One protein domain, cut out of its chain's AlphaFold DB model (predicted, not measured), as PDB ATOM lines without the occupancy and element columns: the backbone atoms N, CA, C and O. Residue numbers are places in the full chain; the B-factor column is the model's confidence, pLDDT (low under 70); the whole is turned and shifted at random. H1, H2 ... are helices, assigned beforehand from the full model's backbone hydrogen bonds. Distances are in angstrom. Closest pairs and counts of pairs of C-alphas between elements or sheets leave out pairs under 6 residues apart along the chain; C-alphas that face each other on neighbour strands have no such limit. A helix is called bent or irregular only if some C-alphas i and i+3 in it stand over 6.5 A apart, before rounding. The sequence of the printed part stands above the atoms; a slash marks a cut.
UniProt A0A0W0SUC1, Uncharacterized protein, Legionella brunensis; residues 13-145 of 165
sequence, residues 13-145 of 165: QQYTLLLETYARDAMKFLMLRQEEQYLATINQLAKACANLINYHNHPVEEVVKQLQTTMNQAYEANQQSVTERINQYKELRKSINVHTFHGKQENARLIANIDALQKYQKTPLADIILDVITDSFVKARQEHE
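Overview. This is residues 13 to 145 of the 165 residues of an uncharacterized protein of Legionella brunensis (UniProt A0A0W0SUC1). H1, H2, H3a and H5 pack crosswise into a body, and the H3b and H4 hairpin makes a long arm at one end. The 133 printed residues hold five named helices, H1 to H5 in order, and no named strand: all helix. The whole is loose, with a radius of gyration of the C-alphas of 17.7 A, and spans 62 by 27 by 23 A.

Along the chain. Find C-alpha 13 at (162.057, 117.100, 78.930), where H1, residues 13 to 31, begins. H2 is residues 35 to 56, 30.3 A long. H3, residues 60 to 94, assigned as one helix by its hydrogen bonds, is bent: C-alphas 73 and 76 are 7.4 A apart, between arms H3a, 60 to 73, and H3b, 76 to 94. H4, residues 101 to 121, is 30.6 A; H5, residues 125 to 144, ends at (166.755, 99.768, 71.282).

Arrangement. Start at H1, which forms a hairpin with H2; their closest C-alphas, Phe 29 and Tyr 38, are 5.0 A apart. H5 touches H2 at a steep tilt of 65 degrees, closest at C-alphas 140 and 46, 4.3 A. H3a touches H1, closest at C-alphas 71 and 24, 5.8 A. In the hairpin of H3b and H4, C-alphas 86 and 114 are closest, 5.6 A. In H1, H2, H3a, H3b, H4 and H5 every O i to N i+4 pair is within hydrogen-bond range.

Size, cuts and confidence. The C-alphas farthest apart, Asn 57 and His 99, are 62.2 A apart. The printed part has no cut, no link is long, and no printed residue is under 70 in pLDDT.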
ATOM      1  N   GLN A  13     163.354 116.447  79.165       89.62
ATOM      2  CA  GLN A  13     162.057 117.100  78.930       89.62
ATOM      3  C   GLN A  13     161.537 116.895  77.500       89.62
ATOM      4  O   GLN A  13     160.347 116.665  77.307       89.62
ATOM      5  N   GLN A  14     162.419 116.958  76.497       90.31
ATOM      6  CA  GLN A  14     162.034 116.710  75.107       90.31
ATOM      7  C   GLN A  14     161.591 115.261  74.908       90.31
ATOM      8  O   GLN A  14     160.571 115.023  74.268       90.31
ATOM      9  N   TYR A  15     162.312 114.297  75.485       90.25
ATOM     10  CA  TYR A  15     161.907 112.896  75.416       90.25
ATOM     11  C   TYR A  15     160.626 112.604  76.198       90.25
ATOM     12  O   TYR A  15     159.818 111.813  75.721       90.25
ATOM     13  N   THR A  16     160.388 113.267  77.332       90.19
ATOM     14  CA  THR A  16     159.106 113.180  78.047       90.19
ATOM     15  C   THR A  16     157.952 113.669  77.172       90.19
ATOM     16  O   THR A  16     156.965 112.958  77.023       90.19
ATOM     17  N   LEU A  17     158.092 114.818  76.504       93.44
ATOM     18  CA  LEU A  17     157.053 115.328  75.602       93.44
ATOM     19  C   LEU A  17     156.797 114.394  74.406       93.44
ATOM     20  O   LEU A  17     155.652 114.193  73.994       93.44
ATOM     21  N   LEU A  18     157.863 113.822  73.836       94.44
ATOM     22  CA  LEU A  18     157.751 112.831  72.764       94.44
ATOM     23  C   LEU A  18     157.034 111.569  73.246       94.44
ATOM     24  O   LEU A  18     156.146 111.083  72.553       94.44
ATOM     25  N   LEU A  19     157.375 111.078  74.440       95.56
ATOM     26  CA  LEU A  19     156.717 109.935  75.061       95.56
ATOM     27  C   LEU A  19     155.211 110.175  75.209       95.56
ATOM     28  O   LEU A  19     154.421 109.338  74.783       95.56
ATOM     29  N   GLU A  20     154.805 111.332  75.731       96.25
ATOM     30  CA  GLU A  20     153.387 111.669  75.889       96.25
ATOM     31  C   GLU A  20     152.659 111.755  74.539       96.25
ATOM     32  O   GLU A  20     151.547 111.247  74.374       96.25
ATOM     33  N   THR A  21     153.302 112.376  73.549       96.75
ATOM     34  CA  THR A  21     152.745 112.526  72.200       96.75
ATOM     35  C   THR A  21     152.529 111.161  71.551       96.75
ATOM     36  O   THR A  21     151.424 110.848  71.111       96.75
ATOM     37  N   TYR A  22     153.560 110.313  71.546       97.81
ATOM     38  CA  TYR A  22     153.483 108.992  70.932       97.81
ATOM     39  C   TYR A  22     152.568 108.038  71.701       97.81
ATOM     40  O   TYR A  22     151.903 107.227  71.070       97.81
ATOM     41  N   ALA A  23     152.454 108.152  73.026       97.62
ATOM     42  CA  ALA A  23     151.495 107.367  73.803       97.62
ATOM     43  C   ALA A  23     150.045 107.701  73.425       97.62
ATOM     44  O   ALA A  23     149.235 106.804  73.176       97.62
ATOM     45  N   ARG A  24     149.727 108.999  73.320       97.62
ATOM     46  CA  ARG A  24     148.408 109.475  72.883       97.62
ATOM     47  C   ARG A  24     148.068 108.981  71.479       97.62
ATOM     48  O   ARG A  24     146.959 108.488  71.254       97.62
ATOM     49  N   ASP A  25     149.016 109.108  70.557       97.50
ATOM     50  CA  ASP A  25     148.836 108.721  69.162       97.50
ATOM     51  C   ASP A  25     148.754 107.197  68.996       97.50
ATOM     52  O   ASP A  25     147.879 106.713  68.281       97.50
ATOM     53  N   ALA A  26     149.582 106.423  69.706       97.88
ATOM     54  CA  ALA A  26     149.534 104.962  69.684       97.88
ATOM     55  C   ALA A  26     148.163 104.463  70.146       97.88
ATOM     56  O   ALA A  26     147.520 103.690  69.439       97.88
ATOM     57  N   MET A  27     147.668 104.977  71.276       97.12
ATOM     58  CA  MET A  27     146.330 104.663  71.770       97.12
ATOM     59  C   MET A  27     145.250 104.991  70.730       97.12
ATOM     60  O   MET A  27     144.372 104.173  70.457       97.12
ATOM     61  N   LYS A  28     145.330 106.172  70.107       97.12
ATOM     62  CA  LYS A  28     144.386 106.597  69.070       97.12
ATOM     63  C   LYS A  28     144.400 105.656  67.866       97.12
ATOM     64  O   LYS A  28     143.337 105.243  67.403       97.12
ATOM     65  N   PHE A  29     145.576 105.329  67.336       97.62
ATOM     66  CA  PHE A  29     145.704 104.473  66.154       97.62
ATOM     67  C   PHE A  29     145.284 103.038  66.436       97.62
ATOM     68  O   PHE A  29     144.598 102.439  65.606       97.62
ATOM     69  N   LEU A  30     145.595 102.532  67.627       96.19
ATOM     70  CA  LEU A  30     145.114 101.243  68.094       96.19
ATOM     71  C   LEU A  30     143.578 101.218  68.141       96.19
ATOM     72  O   LEU A  30     142.946 100.359  67.522       96.19
ATOM     73  N   MET A  31     142.969 102.233  68.765       95.44
ATOM     74  CA  MET A  31     141.514 102.381  68.858       95.44
ATOM     75  C   MET A  31     140.821 102.529  67.502       95.44
ATOM     76  O   MET A  31     139.721 102.015  67.297       95.44
ATOM     77  N   LEU A  32     141.470 103.202  66.555       95.94
ATOM     78  CA  LEU A  32     140.982 103.373  65.187       95.94
ATOM     79  C   LEU A  32     141.308 102.191  64.267       95.94
ATOM     80  O   LEU A  32     140.958 102.257  63.085       95.94
ATOM     81  N   ARG A  33     141.960 101.135  64.777       93.88
ATOM     82  CA  ARG A  33     142.381  99.954  64.003       93.88
ATOM     83  C   ARG A  33     143.281 100.320  62.812       93.88
ATOM     84  O   ARG A  33     143.207  99.709  61.750       93.88
ATOM     85  N   GLN A  34     144.110 101.343  62.993       94.75
ATOM     86  CA  GLN A  34     145.064 101.854  62.011       94.75
ATOM     87  C   GLN A  34     146.433 101.214  62.254       94.75
ATOM     88  O   GLN A  34     147.319 101.826  62.840       94.75
ATOM     89  N   GLU A  35     146.564  99.947  61.856       94.44
ATOM     90  CA  GLU A  35     147.701  99.083  62.207       94.44
ATOM     91  C   GLU A  35     149.055  99.651  61.764       94.44
ATOM     92  O   GLU A  35     149.982  99.721  62.563       94.44
ATOM     93  N   GLU A  36     149.173 100.142  60.529       96.12
ATOM     94  CA  GLU A  36     150.432 100.711  60.031       96.12
ATOM     95  C   GLU A  36     150.871 101.939  60.845       96.12
ATOM     96  O   GLU A  36     152.033 102.061  61.239       96.12
ATOM     97  N   GLN A  37     149.930 102.840  61.139       97.75
ATOM     98  CA  GLN A  37     150.176 104.037  61.942       97.75
ATOM     99  C   GLN A  37     150.496 103.665  63.392       97.75
ATOM    100  O   GLN A  37     151.373 104.276  64.009       97.75
ATOM    101  N   TYR A  38     149.821 102.643  63.919       97.75
ATOM    102  CA  TYR A  38     150.067 102.107  65.247       97.75
ATOM    103  C   TYR A  38     151.495 101.571  65.366       97.75
ATOM    104  O   TYR A  38     152.251 102.061  66.199       97.75
ATOM    105  N   LEU A  39     151.910 100.667  64.475       96.94
ATOM    106  CA  LEU A  39     153.255 100.083  64.475       96.94
ATOM    107  C   LEU A  39     154.348 101.148  64.317       96.94
ATOM    108  O   LEU A  39     155.365 101.116  65.018       96.94
ATOM    109  N   ALA A  40     154.133 102.127  63.433       97.44
ATOM    110  CA  ALA A  40     155.054 103.246  63.264       97.44
ATOM    111  C   ALA A  40     155.184 104.078  64.550       97.44
ATOM    112  O   ALA A  40     156.295 104.462  64.925       97.44
ATOM    113  N   THR A  41     154.071 104.326  65.241       97.69
ATOM    114  CA  THR A  41     154.052 105.107  66.484       97.69
ATOM    115  C   THR A  41     154.652 104.332  67.652       97.69
ATOM    116  O   THR A  41     155.458 104.892  68.388       97.69
ATOM    117  N   ILE A  42     154.354 103.036  67.776       98.12
ATOM    118  CA  ILE A  42     154.961 102.145  68.772       98.12
ATOM    119  C   ILE A  42     156.480 102.118  68.623       98.12
ATOM    120  O   ILE A  42     157.187 102.161  69.622       98.12
ATOM    121  N   ASN A  43     157.003 102.137  67.396       97.00
ATOM    122  CA  ASN A  43     158.442 102.236  67.177       97.00
ATOM    123  C   ASN A  43     159.043 103.540  67.735       97.00
ATOM    124  O   ASN A  43     160.087 103.528  68.384       97.00
ATOM    125  N   GLN A  44     158.380 104.678  67.513       97.06
ATOM    126  CA  GLN A  44     158.848 105.955  68.062       97.06
ATOM    127  C   GLN A  44     158.712 106.009  69.588       97.06
ATOM    128  O   GLN A  44     159.603 106.524  70.265       97.06
ATOM    129  N   LEU A  45     157.632 105.441  70.128       97.56
ATOM    130  CA  LEU A  45     157.398 105.337  71.562       97.56
ATOM    131  C   LEU A  45     158.470 104.473  72.234       97.56
ATOM    132  O   LEU A  45     159.103 104.923  73.184       97.56
ATOM    133  N   ALA A  46     158.748 103.292  71.680       96.81
ATOM    134  CA  ALA A  46     159.796 102.385  72.135       96.81
ATOM    135  C   ALA A  46     161.163 103.076  72.187       96.81
ATOM    136  O   ALA A  46     161.884 102.987  73.182       96.81
ATOM    137  N   LYS A  47     161.500 103.839  71.141       95.38
ATOM    138  CA  LYS A  47     162.723 104.642  71.107       95.38
ATOM    139  C   LYS A  47     162.742 105.711  72.199       95.38
ATOM    140  O   LYS A  47     163.785 105.929  72.813       95.38
ATOM    141  N   ALA A  48     161.634 106.408  72.440       94.88
ATOM    142  CA  ALA A  48     161.554 107.409  73.505       94.88
ATOM    143  C   ALA A  48     161.731 106.770  74.894       94.88
ATOM    144  O   ALA A  48     162.517 107.281  75.691       94.88
ATOM    145  N   CYS A  49     161.082 105.626  75.146       94.50
ATOM    146  CA  CYS A  49     161.235 104.842  76.372       94.50
ATOM    147  C   CYS A  49     162.694 104.426  76.595       94.50
ATOM    148  O   CYS A  49     163.267 104.759  77.629       94.50
ATOM    149  N   ALA A  50     163.324 103.793  75.599       93.88
ATOM    150  CA  ALA A  50     164.718 103.360  75.682       93.88
ATOM    151  C   ALA A  50     165.671 104.522  75.989       93.88
ATOM    152  O   ALA A  50     166.557 104.403  76.830       93.88
ATOM    153  N   ASN A  51     165.460 105.683  75.355       92.88
ATOM    154  CA  ASN A  51     166.307 106.846  75.603       92.88
ATOM    155  C   ASN A  51     166.145 107.415  77.017       92.88
ATOM    156  O   ASN A  51     167.130 107.852  77.611       92.88
ATOM    157  N   LEU A  52     164.921 107.441  77.551       92.69
ATOM    158  CA  LEU A  52     164.670 107.898  78.918       92.69
ATOM    159  C   LEU A  52     165.322 106.969  79.945       92.69
ATOM    160  O   LEU A  52     165.954 107.463  80.877       92.69
ATOM    161  N   ILE A  53     165.206 105.658  79.742       92.88
ATOM    162  CA  ILE A  53     165.756 104.642  80.643       92.88
ATOM    163  C   ILE A  53     167.288 104.673  80.592       92.88
ATOM    164  O   ILE A  53     167.926 105.003  81.588       92.88
ATOM    165  N   ASN A  54     167.878 104.463  79.412       91.56
ATOM    166  CA  ASN A  54     169.319 104.237  79.280       91.56
ATOM    167  C   ASN A  54     170.168 105.512  79.424       91.56
ATOM    168  O   ASN A  54     171.281 105.458  79.934       91.56
ATOM    169  N   TYR A  55     169.691 106.667  78.937       88.44
ATOM    170  CA  TYR A  55     170.521 107.885  78.878       88.44
ATOM    171  C   TYR A  55     170.139 108.952  79.899       88.44
ATOM    172  O   TYR A  55     170.946 109.837  80.185       88.44
ATOM    173  N   HIS A  56     168.921 108.893  80.440       88.56
ATOM    174  CA  HIS A  56     168.438 109.863  81.426       88.56
ATOM    175  C   HIS A  56     168.176 109.241  82.802       88.56
ATOM    176  O   HIS A  56     167.665 109.947  83.676       88.56
ATOM    177  N   ASN A  57     168.546 107.965  83.001       87.38
ATOM    178  CA  ASN A  57     168.363 107.193  84.237       87.38
ATOM    179  C   ASN A  57     166.933 107.306  84.787       87.38
ATOM    180  O   ASN A  57     166.726 107.496  85.986       87.38
ATOM    181  N   HIS A  58     165.943 107.304  83.892       89.88
ATOM    182  CA  HIS A  58     164.541 107.395  84.270       89.88
ATOM    183  C   HIS A  58     164.051 105.995  84.676       89.88
ATOM    184  O   HIS A  58     164.137 105.086  83.849       89.88
ATOM    185  N   PRO A  59     163.538 105.798  85.904       91.25
ATOM    186  CA  PRO A  59     163.023 104.502  86.337       91.25
ATOM    187  C   PRO A  59     161.901 103.988  85.430       91.25
ATOM    188  O   PRO A  59     161.018 104.753  85.035       91.25
ATOM    189  N   VAL A  60     161.898 102.680  85.150       91.56
ATOM    190  CA  VAL A  60     160.864 102.014  84.338       91.56
ATOM    191  C   VAL A  60     159.458 102.289  84.878       91.56
ATOM    192  O   VAL A  60     158.572 102.668  84.113       91.56
ATOM    193  N   GLU A  61     159.266 102.194  86.194       91.12
ATOM    194  CA  GLU A  61     157.981 102.458  86.856       91.12
ATOM    195  C   GLU A  61     157.465 103.887  86.609       91.12
ATOM    196  O   GLU A  61     156.274 104.096  86.370       91.12
ATOM    197  N   GLU A  62     158.354 104.886  86.615       92.00
ATOM    198  CA  GLU A  62     157.982 106.279  86.339       92.00
ATOM    199  C   GLU A  62     157.572 106.464  84.870       92.00
ATOM    200  O   GLU A  62     156.587 107.152  84.584       92.00
ATOM    201  N   VAL A  63     158.267 105.798  83.940       94.12
ATOM    202  CA  VAL A  63     157.908 105.788  82.514       94.12
ATOM    203  C   VAL A  63     156.528 105.150  82.313       94.12
ATOM    204  O   VAL A  63     155.678 105.735  81.641       94.12
ATOM    205  N   VAL A  64     156.265 104.000  82.940       94.31
ATOM    206  CA  VAL A  64     154.959 103.313  82.915       94.31
ATOM    207  C   VAL A  64     153.854 104.221  83.455       94.31
ATOM    208  O   VAL A  64     152.838 104.429  82.787       94.31
ATOM    209  N   LYS A  65     154.066 104.838  84.621       93.88
ATOM    210  CA  LYS A  65     153.104 105.758  85.238       93.88
ATOM    211  C   LYS A  65     152.798 106.967  84.348       93.88
ATOM    212  O   LYS A  65     151.643 107.399  84.265       93.88
ATOM    213  N   GLN A  66     153.804 107.505  83.658       95.31
ATOM    214  CA  GLN A  66     153.623 108.617  82.722       95.31
ATOM    215  C   GLN A  66     152.763 108.213  81.519       95.31
ATOM    216  O   GLN A  66     151.856 108.955  81.123       95.31
ATOM    217  N   LEU A  67     153.004 107.024  80.959       96.19
ATOM    218  CA  LEU A  67     152.209 106.470  79.861       96.19
ATOM    219  C   LEU A  67     150.755 106.255  80.276       96.19
ATOM    220  O   LEU A  67     149.846 106.712  79.581       96.19
ATOM    221  N   GLN A  68     150.534 105.623  81.432       95.50
ATOM    222  CA  GLN A  68     149.200 105.418  81.994       95.50
ATOM    223  C   GLN A  68     148.474 106.750  82.180       95.50
ATOM    224  O   GLN A  68     147.338 106.898  81.735       95.50
ATOM    225  N   THR A  69     149.122 107.740  82.799       96.62
ATOM    226  CA  THR A  69     148.526 109.063  83.044       96.62
ATOM    227  C   THR A  69     148.128 109.736  81.733       96.62
ATOM    228  O   THR A  69     147.001 110.214  81.590       96.62
ATOM    229  N   THR A  70     149.022 109.712  80.746       97.38
ATOM    230  CA  THR A  70     148.791 110.331  79.439       97.38
ATOM    231  C   THR A  70     147.641 109.666  78.685       97.38
ATOM    232  O   THR A  70     146.788 110.353  78.124       97.38
ATOM    233  N   MET A  71     147.593 108.333  78.675       97.31
ATOM    234  CA  MET A  71     146.534 107.589  77.992       97.31
ATOM    235  C   MET A  71     145.183 107.726  78.698       97.31
ATOM    236  O   MET A  71     144.170 107.882  78.023       97.31
ATOM    237  N   ASN A  72     145.159 107.767  80.035       97.06
ATOM    238  CA  ASN A  72     143.943 108.082  80.791       97.06
ATOM    239  C   ASN A  72     143.382 109.456  80.392       97.06
ATOM    240  O   ASN A  72     142.199 109.574  80.084       97.06
ATOM    241  N   GLN A  73     144.234 110.483  80.324       97.50
ATOM    242  CA  GLN A  73     143.826 111.837  79.924       97.50
ATOM    243  C   GLN A  73     143.372 111.922  78.458       97.50
ATOM    244  O   GLN A  73     142.517 112.736  78.118       97.50
ATOM    245  N   ALA A  74     143.942 111.100  77.576       96.19
ATOM    246  CA  ALA A  74     143.610 111.086  76.153       96.19
ATOM    247  C   ALA A  74     142.373 110.243  75.804       96.19
ATOM    248  O   ALA A  74     141.858 110.349  74.686       96.19
ATOM    249  N   TYR A  75     141.910 109.390  76.722       95.56
ATOM    250  CA  TYR A  75     140.951 108.339  76.404       95.56
ATOM    251  C   TYR A  75     139.629 108.866  75.843       95.56
ATOM    252  O   TYR A  75     139.174 108.384  74.807       95.56
ATOM    253  N   GLU A  76     139.029 109.875  76.479       95.44
ATOM    254  CA  GLU A  76     137.737 110.426  76.050       95.44
ATOM    255  C   GLU A  76     137.808 111.023  74.637       95.44
ATOM    256  O   GLU A  76     136.960 110.737  73.790       95.44
ATOM    257  N   ALA A  77     138.867 111.780  74.337       95.88
ATOM    258  CA  ALA A  77     139.084 112.348  73.008       95.88
ATOM    259  C   ALA A  77     139.302 111.256  71.939       95.88
ATOM    260  O   ALA A  77     138.825 111.362  70.802       95.88
ATOM    261  N   ASN A  78     139.984 110.169  72.302       95.19
ATOM    262  CA  ASN A  78     140.175 109.026  71.413       95.19
ATOM    263  C   ASN A  78     138.867 108.236  71.207       95.19
ATOM    264  O   ASN A  78     138.567 107.841  70.078       95.19
ATOM    265  N   GLN A  79     138.034 108.083  72.241       94.94
ATOM    266  CA  GLN A  79     136.681 107.515  72.140       94.94
ATOM    267  C   GLN A  79     135.776 108.339  71.214       94.94
ATOM    268  O   GLN A  79     135.042 107.789  70.381       94.94
ATOM    269  N   GLN A  80     135.863 109.666  71.303       96.12
ATOM    270  CA  GLN A  80     135.163 110.557  70.385       96.12
ATOM    271  C   GLN A  80     135.641 110.348  68.940       96.12
ATOM    272  O   GLN A  80     134.813 110.186  68.045       96.12
ATOM    273  N   SER A  81     136.954 110.236  68.715       95.88
ATOM    274  CA  SER A  81     137.517 109.964  67.382       95.88
ATOM    275  C   SER A  81     137.004 108.643  66.781       95.88
ATOM    276  O   SER A  81     136.704 108.576  65.585       95.88
ATOM    277  N   VAL A  82     136.860 107.588  67.595       96.50
ATOM    278  CA  VAL A  82     136.259 106.309  67.164       96.50
ATOM    279  C   VAL A  82     134.795 106.500  66.769       96.50
ATOM    280  O   VAL A  82     134.370 106.034  65.710       96.50
ATOM    281  N   THR A  83     134.033 107.235  67.578       96.88
ATOM    282  CA  THR A  83     132.616 107.535  67.316       96.88
ATOM    283  C   THR A  83     132.438 108.316  66.012       96.88
ATOM    284  O   THR A  83     131.594 107.970  65.182       96.88
ATOM    285  N   GLU A  84     133.272 109.327  65.783       97.12
ATOM    286  CA  GLU A  84     133.290 110.107  64.545       97.12
ATOM    287  C   GLU A  84     133.603 109.228  63.333       97.12
ATOM    288  O   GLU A  84     132.906 109.307  62.320       97.12
ATOM    289  N   ARG A  85     134.589 108.327  63.437       96.94
ATOM    290  CA  ARG A  85     134.930 107.398  62.352       96.94
ATOM    291  C   ARG A  85     133.796 106.417  62.044       96.94
ATOM    292  O   ARG A  85     133.512 106.164  60.873       96.94
ATOM    293  N   ILE A  86     133.115 105.898  63.066       97.25
ATOM    294  CA  ILE A  86     131.919 105.061  62.892       97.25
ATOM    295  C   ILE A  86     130.837 105.836  62.132       97.25
ATOM    296  O   ILE A  86     130.250 105.308  61.185       97.25
ATOM    297  N   ASN A  87     130.577 107.085  62.519       97.25
ATOM    298  CA  ASN A  87     129.576 107.922  61.860       97.25
ATOM    299  C   ASN A  87     129.958 108.223  60.406       97.25
ATOM    300  O   ASN A  87     129.112 108.089  59.528       97.25
ATOM    301  N   GLN A  88     131.231 108.507  60.121       96.75
ATOM    302  CA  GLN A  88     131.730 108.662  58.749       96.75
ATOM    303  C   GLN A  88     131.446 107.416  57.898       96.75
ATOM    304  O   GLN A  88     130.925 107.536  56.791       96.75
ATOM    305  N   TYR A  89     131.711 106.210  58.413       97.12
ATOM    306  CA  TYR A  89     131.385 104.976  57.691       97.12
ATOM    307  C   TYR A  89     129.878 104.772  57.513       97.12
ATOM    308  O   TYR A  89     129.452 104.323  56.449       97.12
ATOM    309  N   LYS A  90     129.052 105.129  58.504       96.56
ATOM    310  CA  LYS A  90     127.587 105.084  58.370       96.56
ATOM    311  C   LYS A  90     127.082 106.038  57.289       96.56
ATOM    312  O   LYS A  90     126.225 105.635  56.510       96.56
ATOM    313  N   GLU A  91     127.615 107.256  57.213       96.75
ATOM    314  CA  GLU A  91     127.247 108.214  56.166       96.75
ATOM    315  C   GLU A  91     127.705 107.740  54.782       96.75
ATOM    316  O   GLU A  91     126.901 107.729  53.850       96.75
ATOM    317  N   LEU A  92     128.939 107.239  54.650       95.69
ATOM    318  CA  LEU A  92     129.440 106.678  53.389       95.69
ATOM    319  C   LEU A  92     128.542 105.548  52.874       95.69
ATOM    320  O   LEU A  92     128.198 105.519  51.694       95.69
ATOM    321  N   ARG A  93     128.070 104.669  53.766       95.88
ATOM    322  CA  ARG A  93     127.147 103.582  53.405       95.88
ATOM    323  C   ARG A  93     125.840 104.070  52.786       95.88
ATOM    324  O   ARG A  93     125.321 103.384  51.910       95.88
ATOM    325  N   LYS A  94     125.316 105.233  53.190       94.62
ATOM    326  CA  LYS A  94     124.077 105.788  52.610       94.62
ATOM    327  C   LYS A  94     124.238 106.168  51.138       94.62
ATOM    328  O   LYS A  94     123.245 106.220  50.422       94.62
ATOM    329  N   SER A  95     125.469 106.420  50.693       93.38
ATOM    330  CA  SER A  95     125.771 106.792  49.306       93.38
ATOM    331  C   SER A  95     126.055 105.601  48.380       93.38
ATOM    332  O   SER A  95     126.145 105.777  47.166       93.38
ATOM    333  N   ILE A  96     126.181 104.381  48.918       93.31
ATOM    334  CA  ILE A  96     126.563 103.203  48.135       93.31
ATOM    335  C   ILE A  96     125.367 102.625  47.378       93.31
ATOM    336  O   ILE A  96     124.351 102.248  47.963       93.31
ATOM    337  N   ASN A  97     125.535 102.425  46.068       92.75
ATOM    338  CA  ASN A  97     124.589 101.655  45.265       92.75
ATOM    339  C   ASN A  97     124.803 100.138  45.435       92.75
ATOM    340  O   ASN A  97     125.553  99.498  44.689       92.75
ATOM    341  N   VAL A  98     124.081  99.552  46.389       91.69
ATOM    342  CA  VAL A  98     124.125  98.118  46.730       91.69
ATOM    343  C   VAL A  98     123.563  97.178  45.653       91.69
ATOM    344  O   VAL A  98     123.630  95.960  45.810       91.69
ATOM    345  N   HIS A  99     123.014  97.694  44.552       92.81
ATOM    346  CA  HIS A  99     122.572  96.855  43.433       92.81
ATOM    347  C   HIS A  99     123.725  96.445  42.509       92.81
ATOM    348  O   HIS A  99     123.581  95.505  41.730       92.81
ATOM    349  N   THR A 100     124.885  97.092  42.629       94.38
ATOM    350  CA  THR A 100     126.098  96.726  41.888       94.38
ATOM    351  C   THR A 100     126.941  95.717  42.668       94.38
ATOM    352  O   THR A 100     126.944  95.717  43.900       94.38
ATOM    353  N   PHE A 101     127.693  94.861  41.969       91.25
ATOM    354  CA  PHE A 101     128.626  93.923  42.613       91.25
ATOM    355  C   PHE A 101     129.639  94.660  43.507       91.25
ATOM    356  O   PHE A 101     129.787  94.325  44.682       91.25
ATOM    357  N   HIS A 102     130.252  95.724  42.978       92.12
ATOM    358  CA  HIS A 102     131.193  96.564  43.721       92.12
ATOM    359  C   HIS A 102     130.546  97.236  44.936       92.12
ATOM    360  O   HIS A 102     131.110  97.190  46.025       92.12
ATOM    361  N   GLY A 103     129.332  97.778  44.798       93.62
ATOM    362  CA  GLY A 103     128.624  98.400  45.916       93.62
ATOM    363  C   GLY A 103     128.258  97.413  47.027       93.62
ATOM    364  O   GLY A 103     128.350  97.754  48.205       93.62
ATOM    365  N   LYS A 104     127.914  96.157  46.705       93.25
ATOM    366  CA  LYS A 104     127.712  95.116  47.733       93.25
ATOM    367  C   LYS A 104     128.990  94.842  48.518       93.25
ATOM    368  O   LYS A 104     128.945  94.797  49.747       93.25
ATOM    369  N   GLN A 105     130.112  94.680  47.816       95.25
ATOM    370  CA  GLN A 105     131.411  94.423  48.436       95.25
ATOM    371  C   GLN A 105     131.852  95.597  49.318       95.25
ATOM    372  O   GLN A 105     132.281  95.396  50.452       95.25
ATOM    373  N   GLU A 106     131.706  96.825  48.825       94.75
ATOM    374  CA  GLU A 106     132.066  98.024  49.574       94.75
ATOM    375  C   GLU A 106     131.193  98.203  50.822       94.75
ATOM    376  O   GLU A 106     131.720  98.443  51.909       94.75
ATOM    377  N   ASN A 107     129.873  98.014  50.707       95.00
ATOM    378  CA  ASN A 107     128.974  98.083  51.856       95.00
ATOM    379  C   ASN A 107     129.305  97.004  52.902       95.00
ATOM    380  O   ASN A 107     129.331  97.312  54.091       95.00
ATOM    381  N   ALA A 108     129.610  95.771  52.480       95.38
ATOM    382  CA  ALA A 108     130.039  94.708  53.392       95.38
ATOM    383  C   ALA A 108     131.351  95.061  54.116       95.38
ATOM    384  O   ALA A 108     131.444  94.896  55.332       95.38
ATOM    385  N   ARG A 109     132.334  95.626  53.400       95.81
ATOM    386  CA  ARG A 109     133.589  96.117  53.995       95.81
ATOM    387  C   ARG A 109     133.333  97.202  55.043       95.81
ATOM    388  O   ARG A 109     133.924  97.165  56.118       95.81
ATOM    389  N   LEU A 110     132.458  98.166  54.750       96.31
ATOM    390  CA  LEU A 110     132.133  99.232  55.700       96.31
ATOM    391  C   LEU A 110     131.400  98.708  56.940       96.31
ATOM    392  O   LEU A 110     131.672  99.198  58.031       96.31
ATOM    393  N   ILE A 111     130.518  97.713  56.798       96.62
ATOM    394  CA  ILE A 111     129.882  97.040  57.944       96.62
ATOM    395  C   ILE A 111     130.945  96.379  58.825       96.62
ATOM    396  O   ILE A 111     131.007  96.682  60.010       96.62
ATOM    397  N   ALA A 112     131.841  95.580  58.236       95.88
ATOM    398  CA  ALA A 112     132.911  94.923  58.985       95.88
ATOM    399  C   ALA A 112     133.802  95.929  59.740       95.88
ATOM    400  O   ALA A 112     134.149  95.706  60.900       95.88
ATOM    401  N   ASN A 113     134.125  97.067  59.116       95.12
ATOM    402  CA  ASN A 113     134.891  98.134  59.761       95.12
ATOM    403  C   ASN A 113     134.124  98.797  60.919       95.12
ATOM    404  O   ASN A 113     134.719  99.082  61.956       95.12
ATOM    405  N   ILE A 114     132.819  99.045  60.761       97.00
ATOM    406  CA  ILE A 114     131.972  99.589  61.835       97.00
ATOM    407  C   ILE A 114     131.925  98.613  63.013       97.00
ATOM    408  O   ILE A 114     132.166  99.031  64.142       97.00
ATOM    409  N   ASP A 115     131.670  97.331  62.753       96.00
ATOM    410  CA  ASP A 115     131.563  96.306  63.793       96.00
ATOM    411  C   ASP A 115     132.885  96.156  64.559       96.00
ATOM    412  O   ASP A 115     132.895  96.073  65.790       96.00
ATOM    413  N   ALA A 116     134.018  96.196  63.851       93.19
ATOM    414  CA  ALA A 116     135.343  96.163  64.462       93.19
ATOM    415  C   ALA A 116     135.596  97.375  65.375       93.19
ATOM    416  O   ALA A 116     136.064  97.201  66.503       93.19
ATOM    417  N   LEU A 117     135.253  98.589  64.928       95.88
ATOM    418  CA  LEU A 117     135.389  99.807  65.736       95.88
ATOM    419  C   LEU A 117     134.450  99.800  66.948       95.88
ATOM    420  O   LEU A 117     134.859 100.174  68.042       95.88
ATOM    421  N   GLN A 118     133.214  99.325  66.788       94.75
ATOM    422  CA  GLN A 118     132.255  99.193  67.889       94.75
ATOM    423  C   GLN A 118     132.685  98.152  68.920       94.75
ATOM    424  O   GLN A 118     132.447  98.333  70.114       94.75
ATOM    425  N   LYS A 119     133.314  97.058  68.477       90.50
ATOM    426  CA  LYS A 119     133.928  96.088  69.383       90.50
ATOM    427  C   LYS A 119     135.051  96.748  70.178       90.50
ATOM    428  O   LYS A 119     135.076  96.603  71.393       90.50
ATOM    429  N   TYR A 120     135.923  97.505  69.511       86.81
ATOM    430  CA  TYR A 120     137.059  98.153  70.168       86.81
ATOM    431  C   TYR A 120     136.646  99.277  71.127       86.81
ATOM    432  O   TYR A 120     137.240  99.456  72.182       86.81
ATOM    433  N   GLN A 121     135.573 100.000  70.812       89.19
ATOM    434  CA  GLN A 121     134.983 100.999  71.703       89.19
ATOM    435  C   GLN A 121     134.552 100.410  73.060       89.19
ATOM    436  O   GLN A 121     134.514 101.136  74.051       89.19
ATOM    437  N   LYS A 122     134.244  99.108  73.108       91.00
ATOM    438  CA  LYS A 122     133.880  98.375  74.329       91.00
ATOM    439  C   LYS A 122     135.082  97.741  75.036       91.00
ATOM    440  O   LYS A 122     134.889  97.154  76.098       91.00
ATOM    441  N   THR A 123     136.282  97.814  74.459       91.12
ATOM    442  CA  THR A 123     137.496  97.304  75.097       91.12
ATOM    443  C   THR A 123     137.771  98.112  76.370       91.12
ATOM    444  O   THR A 123     137.749  99.346  76.315       91.12
ATOM    445  N   PRO A 124     138.015  97.458  77.519       94.44
ATOM    446  CA  PRO A 124     138.416  98.140  78.743       94.44
ATOM    447  C   PRO A 124     139.650  99.023  78.531       94.44
ATOM    448  O   PRO A 124     140.617  98.613  77.893       94.44
ATOM    449  N   LEU A 125     139.648 100.228  79.110       93.81
ATOM    450  CA  LEU A 125     140.788 101.150  79.033       93.81
ATOM    451  C   LEU A 125     142.085 100.509  79.547       93.81
ATOM    452  O   LEU A 125     143.144 100.724  78.965       93.81
ATOM    453  N   ALA A 126     141.991  99.711  80.613       93.56
ATOM    454  CA  ALA A 126     143.132  98.993  81.167       93.56
ATOM    455  C   ALA A 126     143.799  98.095  80.111       93.56
ATOM    456  O   ALA A 126     145.010  98.165  79.943       93.56
ATOM    457  N   ASP A 127     143.015  97.349  79.335       94.19
ATOM    458  CA  ASP A 127     143.545  96.464  78.295       94.19
ATOM    459  C   ASP A 127     144.232  97.271  77.183       94.19
ATOM    460  O   ASP A 127     145.339  96.948  76.769       94.19
ATOM    461  N   ILE A 128     143.640  98.399  76.767       95.19
ATOM    462  CA  ILE A 128     144.235  99.294  75.756       95.19
ATOM    463  C   ILE A 128     145.588  99.840  76.236       95.19
ATOM    464  O   ILE A 128     146.550  99.895  75.470       95.19
ATOM    465  N   ILE A 129     145.656 100.282  77.493       95.62
ATOM    466  CA  ILE A 129     146.886 100.802  78.096       95.62
ATOM    467  C   ILE A 129     147.937  99.692  78.185       95.62
ATOM    468  O   ILE A 129     149.096  99.932  77.847       95.62
ATOM    469  N   LEU A 130     147.538  98.495  78.622       94.38
ATOM    470  CA  LEU A 130     148.423  97.344  78.753       94.38
ATOM    471  C   LEU A 130     149.022  96.940  77.403       94.38
ATOM    472  O   LEU A 130     150.230  96.726  77.336       94.38
ATOM    473  N   ASP A 131     148.217  96.898  76.340       94.88
ATOM    474  CA  ASP A 131     148.677  96.573  74.986       94.88
ATOM    475  C   ASP A 131     149.738  97.580  74.510       94.88
ATOM    476  O   ASP A 131     150.836  97.199  74.112       94.88
ATOM    477  N   VAL A 132     149.467  98.889  74.632       96.94
ATOM    478  CA  VAL A 132     150.417  99.945  74.223       96.94
ATOM    479  C   VAL A 132     151.720  99.890  75.025       96.94
ATOM    480  O   VAL A 132     152.805 100.046  74.455       96.94
ATOM    481  N   ILE A 133     151.641  99.688  76.342       95.81
ATOM    482  CA  ILE A 133     152.830  99.578  77.200       95.81
ATOM    483  C   ILE A 133     153.617  98.321  76.841       95.81
ATOM    484  O   ILE A 133     154.822  98.400  76.623       95.81
ATOM    485  N   THR A 134     152.950  97.178  76.709       94.50
ATOM    486  CA  THR A 134     153.609  95.910  76.387       94.50
ATOM    487  C   THR A 134     154.334  95.999  75.048       94.50
ATOM    488  O   THR A 134     155.535  95.729  74.989       94.50
ATOM    489  N   ASP A 135     153.654  96.458  73.999       95.50
ATOM    490  CA  ASP A 135     154.235  96.566  72.661       95.50
ATOM    491  C   ASP A 135     155.420  97.537  72.628       95.50
ATOM    492  O   ASP A 135     156.465  97.242  72.041       95.50
ATOM    493  N   SER A 136     155.304  98.685  73.303       96.00
ATOM    494  CA  SER A 136     156.393  99.664  73.359       96.00
ATOM    495  C   SER A 136     157.605  99.171  74.152       96.00
ATOM    496  O   SER A 136     158.731  99.359  73.693       96.00
ATOM    497  N   PHE A 137     157.414  98.498  75.290       94.56
ATOM    498  CA  PHE A 137     158.510  98.011  76.134       94.56
ATOM    499  C   PHE A 137     159.193  96.773  75.552       94.56
ATOM    500  O   PHE A 137     160.423  96.685  75.560       94.56
ATOM    501  N   VAL A 138     158.424  95.841  74.976       92.75
ATOM    502  CA  VAL A 138     158.978  94.691  74.247       92.75
ATOM    503  C   VAL A 138     159.873  95.179  73.112       92.75
ATOM    504  O   VAL A 138     161.009  94.714  72.986       92.75
ATOM    505  N   LYS A 139     159.406  96.163  72.339       94.31
ATOM    506  CA  LYS A 139     160.162  96.727  71.219       94.31
ATOM    507  C   LYS A 139     161.348  97.575  71.682       94.31
ATOM    508  O   LYS A 139     162.417  97.486  71.086       94.31
ATOM    509  N   ALA A 140     161.216  98.328  72.776       92.94
ATOM    510  CA  ALA A 140     162.320  99.088  73.368       92.94
ATOM    511  C   ALA A 140     163.472  98.163  73.780       92.94
ATOM    512  O   ALA A 140     164.632  98.436  73.476       92.94
ATOM    513  N   ARG A 141     163.149  97.027  74.405       92.31
ATOM    514  CA  ARG A 141     164.141  96.017  74.773       92.31
ATOM    515  C   ARG A 141     164.759  95.338  73.549       92.31
ATOM    516  O   ARG A 141     165.970  95.172  73.492       92.31
ATOM    517  N   GLN A 142     163.937  94.917  72.585       91.69
ATOM    518  CA  GLN A 142     164.396  94.127  71.435       91.69
ATOM    519  C   GLN A 142     165.172  94.940  70.393       91.69
ATOM    520  O   GLN A 142     166.106  94.415  69.795       91.69
ATOM    521  N   GLU A 143     164.785  96.194  70.150       93.31
ATOM    522  CA  GLU A 143     165.307  96.996  69.034       93.31
ATOM    523  C   GLU A 143     166.138  98.208  69.473       93.31
ATOM    524  O   GLU A 143     166.824  98.820  68.649       93.31
ATOM    525  N   HIS A 144     166.065  98.590  70.749       89.12
ATOM    526  CA  HIS A 144     166.755  99.768  71.282       89.12
ATOM    527  C   HIS A 144     167.583  99.476  72.534       89.12
ATOM    528  O   HIS A 144     168.035 100.422  73.178       89.12
ATOM    529  N   GLU A 145     167.792  98.193  72.855       87.75
ATOM    530  CA  GLU A 145     168.671  97.734  73.941       87.75
ATOM    531  C   GLU A 145     168.345  98.408  75.285       87.75
ATOM    532  O   GLU A 145     169.230  98.710  76.084       87.75
TER     533      GLU A 145